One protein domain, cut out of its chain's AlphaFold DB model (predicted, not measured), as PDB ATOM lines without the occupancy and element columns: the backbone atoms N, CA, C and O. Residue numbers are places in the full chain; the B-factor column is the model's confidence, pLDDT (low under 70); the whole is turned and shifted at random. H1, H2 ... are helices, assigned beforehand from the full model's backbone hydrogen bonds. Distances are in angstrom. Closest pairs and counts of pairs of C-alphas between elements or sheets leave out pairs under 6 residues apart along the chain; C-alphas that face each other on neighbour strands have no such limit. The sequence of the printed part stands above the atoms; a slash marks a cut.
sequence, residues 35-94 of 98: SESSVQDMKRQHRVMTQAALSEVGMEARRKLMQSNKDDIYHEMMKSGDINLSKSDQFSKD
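This is residues 35 to 94 of the 98 residues of an uncharacterized protein of Marinobacter hydrocarbonoclasticus (UniProt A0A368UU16). One longer helix, H1, runs across the domain, and the rest of the chain bends round it as an open ring of three shorter helices: H2 turns back after the later part of H1 and slants away from it at a steep tilt, H3 crosses near its earlier part, and H4 returns to pack on it crosswise. The ring is only partly filled, with few contacts between the shorter helices, and H4 is apart from both H2 and H3. The printed part has 60 residues with four named helices, in the order H1, H2, H3, H4, and no named strand; the class is all helix. It is compact, with a radius of gyration of the C-alphas of 11.1 A, and spans 32 by 24 by 18 A.

The hub is H1, residues 36 to 51, which touches three other helices, each with a part of its length. With residues 45 to 51 alone it touches H2, residues 56 to 66; the closest C-alphas are those of Met 49 and Gly 58, 4.3 A apart. H1 and H2 run opposite ways at a steep tilt of 46 degrees. With residues 39 to 42 alone H1 only just touches H3, residues 69 to 79, with 3 pairs of C-alphas within 8 A; the closest are those of Val 39 and Tyr 74, 7.0 A apart, and the lines are about perpendicular at 85 degrees. With residues 43 to 50 alone H1 touches H4, residues 87 to 94; the closest C-alphas are those of Arg 47 and Ser 92, 5.4 A apart. Their lines are about perpendicular at 72 degrees, but only just. H2 and H3 are close but not clearly touching, with the C-alphas of Leu 65 and Asp 71 closest at 6.3 A. H4 is apart from H2 and from H3. The helix packing is mostly crossed, none of the three touching pairs being at a shallow tilt. In H1, H2, H3 and H4 every O i to N i+4 pair is within hydrogen-bond range.

H1 begins at C-alpha 36, at (13.040, 16.640, -19.412), and is 22.7 A long from first to last C-alpha. H2 begins at C-alpha 56, at (39.122, 20.099, -26.658), and is 15.2 A long. H3 is 15.8 A long. H4, 10.5 A long, ends at C-alpha 94, at (28.124, 2.841, -24.373).

The two C-alphas farthest apart are those of Glu 56 and Ser 80, at 32.6 A. The printed part has no cut. The links H1 to H2 and H2 to H3 are tight, and H3 to H4, with 7 residues between them, is short. The mean pLDDT of the printed part is 84.2, and no printed residue is under 70.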
ATOM      1  N   SER A  35      14.739  17.239 -14.857       87.62
ATOM      2  CA  SER A  35      13.770  17.777 -15.812       87.62
ATOM      3  C   SER A  35      13.979  17.157 -17.196       87.62
ATOM      4  O   SER A  35      15.103  16.812 -17.564       87.62
ATOM      5  N   GLU A  36      12.931  17.105 -18.021       84.69
ATOM      6  CA  GLU A  36      13.040  16.640 -19.412       84.69
ATOM      7  C   GLU A  36      14.116  17.409 -20.198       84.69
ATOM      8  O   GLU A  36      14.909  16.822 -20.933       84.69
ATOM      9  N   SER A  37      14.217  18.724 -19.975       86.69
ATOM     10  CA  SER A  37      15.275  19.554 -20.556       86.69
ATOM     11  C   SER A  37      16.677  19.113 -20.129       86.69
ATOM     12  O   SER A  37      17.587  19.109 -20.953       86.69
ATOM     13  N   SER A  38      16.853  18.693 -18.873       86.81
ATOM     14  CA  SER A  38      18.129  18.173 -18.377       86.81
ATOM     15  C   SER A  38      18.448  16.816 -19.000       86.81
ATOM     16  O   SER A  38      19.580  16.584 -19.403       86.81
ATOM     17  N   VAL A  39      17.448  15.946 -19.159       87.94
ATOM     18  CA  VAL A  39      17.599  14.655 -19.849       87.94
ATOM     19  C   VAL A  39      18.038  14.844 -21.306       87.94
ATOM     20  O   VAL A  39      18.924  14.133 -21.784       87.94
ATOM     21  N   GLN A  40      17.455  15.811 -22.019       89.31
ATOM     22  CA  GLN A  40      17.850  16.137 -23.394       89.31
ATOM     23  C   GLN A  40      19.266  16.721 -23.466       89.31
ATOM     24  O   GLN A  40      20.029  16.372 -24.370       89.31
ATOM     25  N   ASP A  41      19.638  17.568 -22.506       90.44
ATOM     26  CA  ASP A  41      20.990  18.122 -22.426       90.44
ATOM     27  C   ASP A  41      22.031  17.018 -22.192       90.44
ATOM     28  O   ASP A  41      23.028  16.957 -22.911       90.44
ATOM     29  N   MET A  42      21.745  16.056 -21.304       89.00
ATOM     30  CA  MET A  42      22.608  14.887 -21.088       89.00
ATOM     31  C   MET A  42      22.770  14.055 -22.365       89.00
ATOM     32  O   MET A  42      23.898  13.754 -22.762       89.00
ATOM     33  N   LYS A  43      21.678  13.757 -23.087       89.75
ATOM     34  CA  LYS A  43      21.747  13.062 -24.390       89.75
ATOM     35  C   LYS A  43      22.653  13.805 -25.374       89.75
ATOM     36  O   LYS A  43      23.500  13.199 -26.035       89.75
ATOM     37  N   ARG A  44      22.500  15.128 -25.471       88.44
ATOM     38  CA  ARG A  44      23.329  15.972 -26.339       88.44
ATOM     39  C   ARG A  44      24.794  15.949 -25.909       88.44
ATOM     40  O   ARG A  44      25.663  15.831 -26.768       88.44
ATOM     41  N   GLN A  45      25.073  16.046 -24.616       87.25
ATOM     42  CA  GLN A  45      26.430  16.047 -24.081       87.25
ATOM     43  C   GLN A  45      27.146  14.720 -24.368       87.25
ATOM     44  O   GLN A  45      28.255  14.745 -24.903       87.25
ATOM     45  N   HIS A  46      26.487  13.579 -24.129       86.06
ATOM     46  CA  HIS A  46      26.963  12.231 -24.490       86.06
ATOM     47  C   HIS A  46      27.274  12.102 -25.991       86.06
ATOM     48  O   HIS A  46      28.339  11.606 -26.373       86.06
ATOM     49  N   ARG A  47      26.422  12.651 -26.867       85.50
ATOM     50  CA  ARG A  47      26.691  12.698 -28.317       85.50
ATOM     51  C   ARG A  47      27.903  13.557 -28.669       85.50
ATOM     52  O   ARG A  47      28.734  13.127 -29.462       85.50
ATOM     53  N   VAL A  48      28.017  14.753 -28.089       86.81
ATOM     54  CA  VAL A  48      29.144  15.666 -28.344       86.81
ATOM     55  C   VAL A  48      30.456  15.039 -27.888       86.81
ATOM     56  O   VAL A  48      31.426  15.073 -28.635       86.81
ATOM     57  N   MET A  49      30.486  14.412 -26.713       85.56
ATOM     58  CA  MET A  49      31.671  13.688 -26.253       85.56
ATOM     59  C   MET A  49      32.042  12.543 -27.189       85.56
ATOM     60  O   MET A  49      33.216  12.370 -27.477       85.56
ATOM     61  N   THR A  50      31.065  11.795 -27.702       84.69
ATOM     62  CA  THR A  50      31.331  10.695 -28.641       84.69
ATOM     63  C   THR A  50      31.866  11.213 -29.978       84.69
ATOM     64  O   THR A  50      32.869  10.718 -30.484       84.69
ATOM     65  N   GLN A  51      31.227  12.236 -30.552       85.44
ATOM     66  CA  GLN A  51      31.605  12.798 -31.854       85.44
ATOM     67  C   GLN A  51      32.920  13.578 -31.804       85.44
ATOM     68  O   GLN A  51      33.660  13.615 -32.784       85.44
ATOM     69  N   ALA A  52      33.203  14.210 -30.669       85.94
ATOM     70  CA  ALA A  52      34.314  15.128 -30.492       85.94
ATOM     71  C   ALA A  52      35.345  14.593 -29.482       85.94
ATOM     72  O   ALA A  52      36.085  15.384 -28.902       85.94
ATOM     73  N   ALA A  53      35.405  13.269 -29.277       79.44
ATOM     74  CA  ALA A  53      36.147  12.602 -28.199       79.44
ATOM     75  C   ALA A  53      37.624  13.008 -28.093       79.44
ATOM     76  O   ALA A  53      38.162  13.103 -26.994       79.44
ATOM     77  N   LEU A  54      38.264  13.278 -29.234       76.81
ATOM     78  CA  LEU A  54      39.677  13.660 -29.331       76.81
ATOM     79  C   LEU A  54      39.890  15.175 -29.495       76.81
ATOM     80  O   LEU A  54      40.991  15.618 -29.805       76.81
ATOM     81  N   SER A  55      38.838  15.975 -29.319       84.38
ATOM     82  CA  SER A  55      38.892  17.436 -29.393       84.38
ATOM     83  C   SER A  55      38.780  18.065 -28.008       84.38
ATOM     84  O   SER A  55      38.190  17.491 -27.092       84.38
ATOM     85  N   GLU A  56      39.265  19.298 -27.877       83.06
ATOM     86  CA  GLU A  56      39.122  20.099 -26.658       83.06
ATOM     87  C   GLU A  56      37.655  20.234 -26.218       83.06
ATOM     88  O   GLU A  56      37.346  20.128 -25.035       83.06
ATOM     89  N   VAL A  57      36.728  20.346 -27.175       83.12
ATOM     90  CA  VAL A  57      35.285  20.430 -26.907       83.12
ATOM     91  C   VAL A  57      34.748  19.142 -26.274       83.12
ATOM     92  O   VAL A  57      33.950  19.207 -25.339       83.12
ATOM     93  N   GLY A  58      35.181  17.972 -26.748       82.94
ATOM     94  CA  GLY A  58      34.773  16.685 -26.175       82.94
ATOM     95  C   GLY A  58      35.404  16.422 -24.811       82.94
ATOM     96  O   GLY A  58      34.716  15.958 -23.903       82.94
ATOM     97  N   MET A  59      36.677  16.786 -24.631       83.38
ATOM     98  CA  MET A  59      37.357  16.687 -23.334       83.38
ATOM     99  C   MET A  59      36.717  17.602 -22.285       83.38
ATOM    100  O   MET A  59      36.484  17.177 -21.155       83.38
ATOM    101  N   GLU A  60      36.362  18.831 -22.660       84.56
ATOM    102  CA  GLU A  60      35.669  19.777 -21.784       84.56
ATOM    103  C   GLU A  60      34.249  19.303 -21.442       84.56
ATOM    104  O   GLU A  60      33.821  19.383 -20.287       84.56
ATOM    105  N   ALA A  61      33.520  18.755 -22.419       81.56
ATOM    106  CA  ALA A  61      32.217  18.144 -22.177       81.56
ATOM    107  C   ALA A  61      32.319  16.972 -21.185       81.56
ATOM    108  O   ALA A  61      31.489  16.883 -20.280       81.56
ATOM    109  N   ARG A  62      33.363  16.141 -21.296       81.50
ATOM    110  CA  ARG A  62      33.646  15.045 -20.357       81.50
ATOM    111  C   ARG A  62      34.016  15.547 -18.969       81.50
ATOM    112  O   ARG A  62      33.497  15.046 -17.978       81.50
ATOM    113  N   ARG A  63      34.844  16.587 -18.879       82.50
ATOM    114  CA  ARG A  63      35.224  17.209 -17.605       82.50
ATOM    115  C   ARG A  63      34.010  17.766 -16.859       82.50
ATOM    116  O   ARG A  63      33.891  17.564 -15.656       82.50
ATOM    117  N   LYS A  64      33.098  18.447 -17.563       82.81
ATOM    118  CA  LYS A  64      31.841  18.948 -16.980       82.81
ATOM    119  C   LYS A  64      30.936  17.818 -16.503       82.81
ATOM    120  O   LYS A  64      30.280  17.967 -15.480       82.81
ATOM    121  N   LEU A  65      30.910  16.713 -17.245       81.31
ATOM    122  CA  LEU A  65      30.116  15.540 -16.911       81.31
ATOM    123  C   LEU A  65      30.622  14.868 -15.626       81.31
ATOM    124  O   LEU A  65      29.850  14.721 -14.688       81.31
ATOM    125  N   MET A  66      31.929  14.607 -15.522       78.06
ATOM    126  CA  MET A  66      32.546  14.026 -14.315       78.06
ATOM    127  C   MET A  66      32.377  14.888 -13.051       78.06
ATOM    128  O   MET A  66      32.512  14.391 -11.940       78.06
ATOM    129  N   GLN A  67      32.130  16.190 -13.205       75.19
ATOM    130  CA  GLN A  67      31.914  17.123 -12.092       75.19
ATOM    131  C   GLN A  67      30.432  17.281 -11.720       75.19
ATOM    132  O   GLN A  67      30.107  18.053 -10.818       75.19
ATOM    133  N   SER A  68      29.527  16.608 -12.429       77.44
ATOM    134  CA  SER A  68      28.092  16.808 -12.318       77.44
ATOM    135  C   SER A  68      27.404  15.555 -11.793       77.44
ATOM    136  O   SER A  68      27.290  14.564 -12.505       77.44
ATOM    137  N   ASN A  69      26.778  15.663 -10.619       80.62
ATOM    138  CA  ASN A  69      25.902  14.615 -10.076       80.62
ATOM    139  C   ASN A  69      24.728  14.269 -11.016       80.62
ATOM    140  O   ASN A  69      24.057  13.265 -10.818       80.62
ATOM    141  N   LYS A  70      24.441  15.098 -12.035       83.75
ATOM    142  CA  LYS A  70      23.398  14.802 -13.031       83.75
ATOM    143  C   LYS A  70      23.710  13.564 -13.864       83.75
ATOM    144  O   LYS A  70      22.768  12.966 -14.366       83.75
ATOM    145  N   ASP A  71      24.981  13.209 -14.038       82.88
ATOM    146  CA  ASP A  71      25.344  12.032 -14.824       82.88
ATOM    147  C   ASP A  71      24.993  10.737 -14.092       82.88
ATOM    148  O   ASP A  71      24.321   9.882 -14.661       82.88
ATOM    149  N   ASP A  72      25.302  10.657 -12.796       83.81
ATOM    150  CA  ASP A  72      24.907   9.527 -11.947       83.81
ATOM    151  C   ASP A  72      23.386   9.338 -11.954       83.81
ATOM    152  O   ASP A  72      22.875   8.244 -12.184       83.81
ATOM    153  N   ILE A  73      22.646  10.436 -11.781       84.19
ATOM    154  CA  ILE A  73      21.181  10.434 -11.790       84.19
ATOM    155  C   ILE A  73      20.645  10.001 -13.156       84.19
ATOM    156  O   ILE A  73      19.728   9.189 -13.237       84.19
ATOM    157  N   TYR A  74      21.218  10.529 -14.238       85.81
ATOM    158  CA  TYR A  74      20.854  10.157 -15.599       85.81
ATOM    159  C   TYR A  74      21.091   8.663 -15.851       85.81
ATOM    160  O   TYR A  74      20.231   7.991 -16.419       85.81
ATOM    161  N   HIS A  75      22.213   8.124 -15.371       84.75
ATOM    162  CA  HIS A  75      22.530   6.708 -15.478       84.75
ATOM    163  C   HIS A  75      21.570   5.819 -14.680       84.75
ATOM    164  O   HIS A  75      21.142   4.785 -15.198       84.75
ATOM    165  N   GLU A  76      21.183   6.225 -13.473       84.56
ATOM    166  CA  GLU A  76      20.181   5.514 -12.675       84.56
ATOM    167  C   GLU A  76      18.790   5.563 -13.320       84.56
ATOM    168  O   GLU A  76      18.152   4.522 -13.457       84.56
ATOM    169  N   MET A  77      18.365   6.720 -13.844       83.88
ATOM    170  CA  MET A  77      17.090   6.865 -14.566       83.88
ATOM    171  C   MET A  77      17.016   6.013 -15.848       83.88
ATOM    172  O   MET A  77      15.935   5.629 -16.293       83.88
ATOM    173  N   MET A  78      18.149   5.704 -16.483       82.69
ATOM    174  CA  MET A  78      18.186   4.745 -17.594       82.69
ATOM    175  C   MET A  78      18.075   3.297 -17.104       82.69
ATOM    176  O   MET A  78      17.401   2.493 -17.744       82.69
ATOM    177  N   LYS A  79      18.743   2.950 -15.994       84.31
ATOM    178  CA  LYS A  79      18.689   1.597 -15.410       84.31
ATOM    179  C   LYS A  79      17.291   1.259 -14.894       84.31
ATOM    180  O   LYS A  79      16.854   0.126 -15.063       84.31
ATOM    181  N   SER A  80      16.600   2.231 -14.296       82.38
ATOM    182  CA  SER A  80      15.218   2.089 -13.822       82.38
ATOM    183  C   SER A  80      14.193   2.031 -14.959       82.38
ATOM    184  O   SER A  80      13.064   1.599 -14.741       82.38
ATOM    185  N   GLY A  81      14.575   2.439 -16.175       82.88
ATOM    186  CA  GLY A  81      13.675   2.526 -17.324       82.88
ATOM    187  C   GLY A  81      12.841   3.810 -17.373       82.88
ATOM    188  O   GLY A  81      11.956   3.918 -18.222       82.88
ATOM    189  N   ASP A  82      13.134   4.799 -16.522       82.88
ATOM    190  CA  ASP A  82      12.453   6.101 -16.531       82.88
ATOM    191  C   ASP A  82      12.790   6.934 -17.777       82.88
ATOM    192  O   ASP A  82      12.009   7.789 -18.197       82.88
ATOM    193  N   ILE A  83      13.944   6.680 -18.405       83.25
ATOM    194  CA  ILE A  83      14.344   7.310 -19.666       83.25
ATOM    195  C   ILE A  83      14.593   6.243 -20.725       83.25
ATOM    196  O   ILE A  83      15.508   5.430 -20.617       83.25
ATOM    197  N   ASN A  84      13.862   6.346 -21.834       83.62
ATOM    198  CA  ASN A  84      14.157   5.580 -23.037       83.62
ATOM    199  C   ASN A  84      15.206   6.291 -23.906       83.62
ATOM    200  O   ASN A  84      15.092   7.482 -24.246       83.62
ATOM    201  N   LEU A  85      16.234   5.538 -24.290       84.81
ATOM    202  CA  LEU A  85      17.268   5.978 -25.217       84.81
ATOM    203  C   LEU A  85      16.940   5.549 -26.645       84.81
ATOM    204  O   LEU A  85      16.492   4.434 -26.904       84.81
ATOM    205  N   SER A  86      17.204   6.441 -27.600       87.19
ATOM    206  CA  SER A  86      17.263   6.040 -29.005       87.19
ATOM    207  C   SER A  86      18.534   5.222 -29.262       87.19
ATOM    208  O   SER A  86      19.494   5.299 -28.499       87.19
ATOM    209  N   LYS A  87      18.600   4.495 -30.385       86.50
ATOM    210  CA  LYS A  87      19.806   3.727 -30.757       86.50
ATOM    211  C   LYS A  87      21.077   4.587 -30.798       86.50
ATOM    212  O   LYS A  87      22.135   4.125 -30.390       86.50
ATOM    213  N   SER A  88      20.983   5.835 -31.263       83.94
ATOM    214  CA  SER A  88      22.134   6.747 -31.306       83.94
ATOM    215  C   SER A  88      22.536   7.265 -29.924       83.94
ATOM    216  O   SER A  88      23.722   7.476 -29.677       83.94
ATOM    217  N   ASP A  89      21.567   7.464 -29.024       86.19
ATOM    218  CA  ASP A  89      21.862   7.829 -27.631       86.19
ATOM    219  C   ASP A  89      22.531   6.660 -26.907       86.19
ATOM    220  O   ASP A  89      23.546   6.853 -26.247       86.19
ATOM    221  N   GLN A  90      22.011   5.446 -27.110       84.38
ATOM    222  CA  GLN A  90      22.564   4.219 -26.549       84.38
ATOM    223  C   GLN A  90      24.016   4.012 -26.990       84.38
ATOM    224  O   GLN A  90      24.890   3.835 -26.149       84.38
ATOM    225  N   PHE A  91      24.287   4.132 -28.295       84.75
ATOM    226  CA  PHE A  91      25.645   4.047 -28.835       84.75
ATOM    227  C   PHE A  91      26.586   5.068 -28.184       84.75
ATOM    228  O   PHE A  91      27.686   4.714 -27.780       84.75
ATOM    229  N   SER A  92      26.148   6.324 -28.059       83.44
ATOM    230  CA  SER A  92      26.975   7.386 -27.470       83.44
ATOM    231  C   SER A  92      27.288   7.109 -25.997       83.44
ATOM    232  O   SER A  92      28.420   7.278 -25.553       83.44
ATOM    233  N   LYS A  93      26.295   6.625 -25.247       83.56
ATOM    234  CA  LYS A  93      26.439   6.254 -23.838       83.56
ATOM    235  C   LYS A  93      27.373   5.055 -23.645       83.56
ATOM    236  O   LYS A  93      28.197   5.054 -22.733       83.56
ATOM    237  N   ASP A  94      27.288   4.040 -24.500       84.00
ATOM    238  CA  ASP A  94      28.124   2.841 -24.373       84.00
ATOM    239  C   ASP A  94      29.613   3.142 -24.626       84.00
ATOM    240  O   ASP A  94      30.470   2.580 -23.952       84.00
TER     241      ASP A  94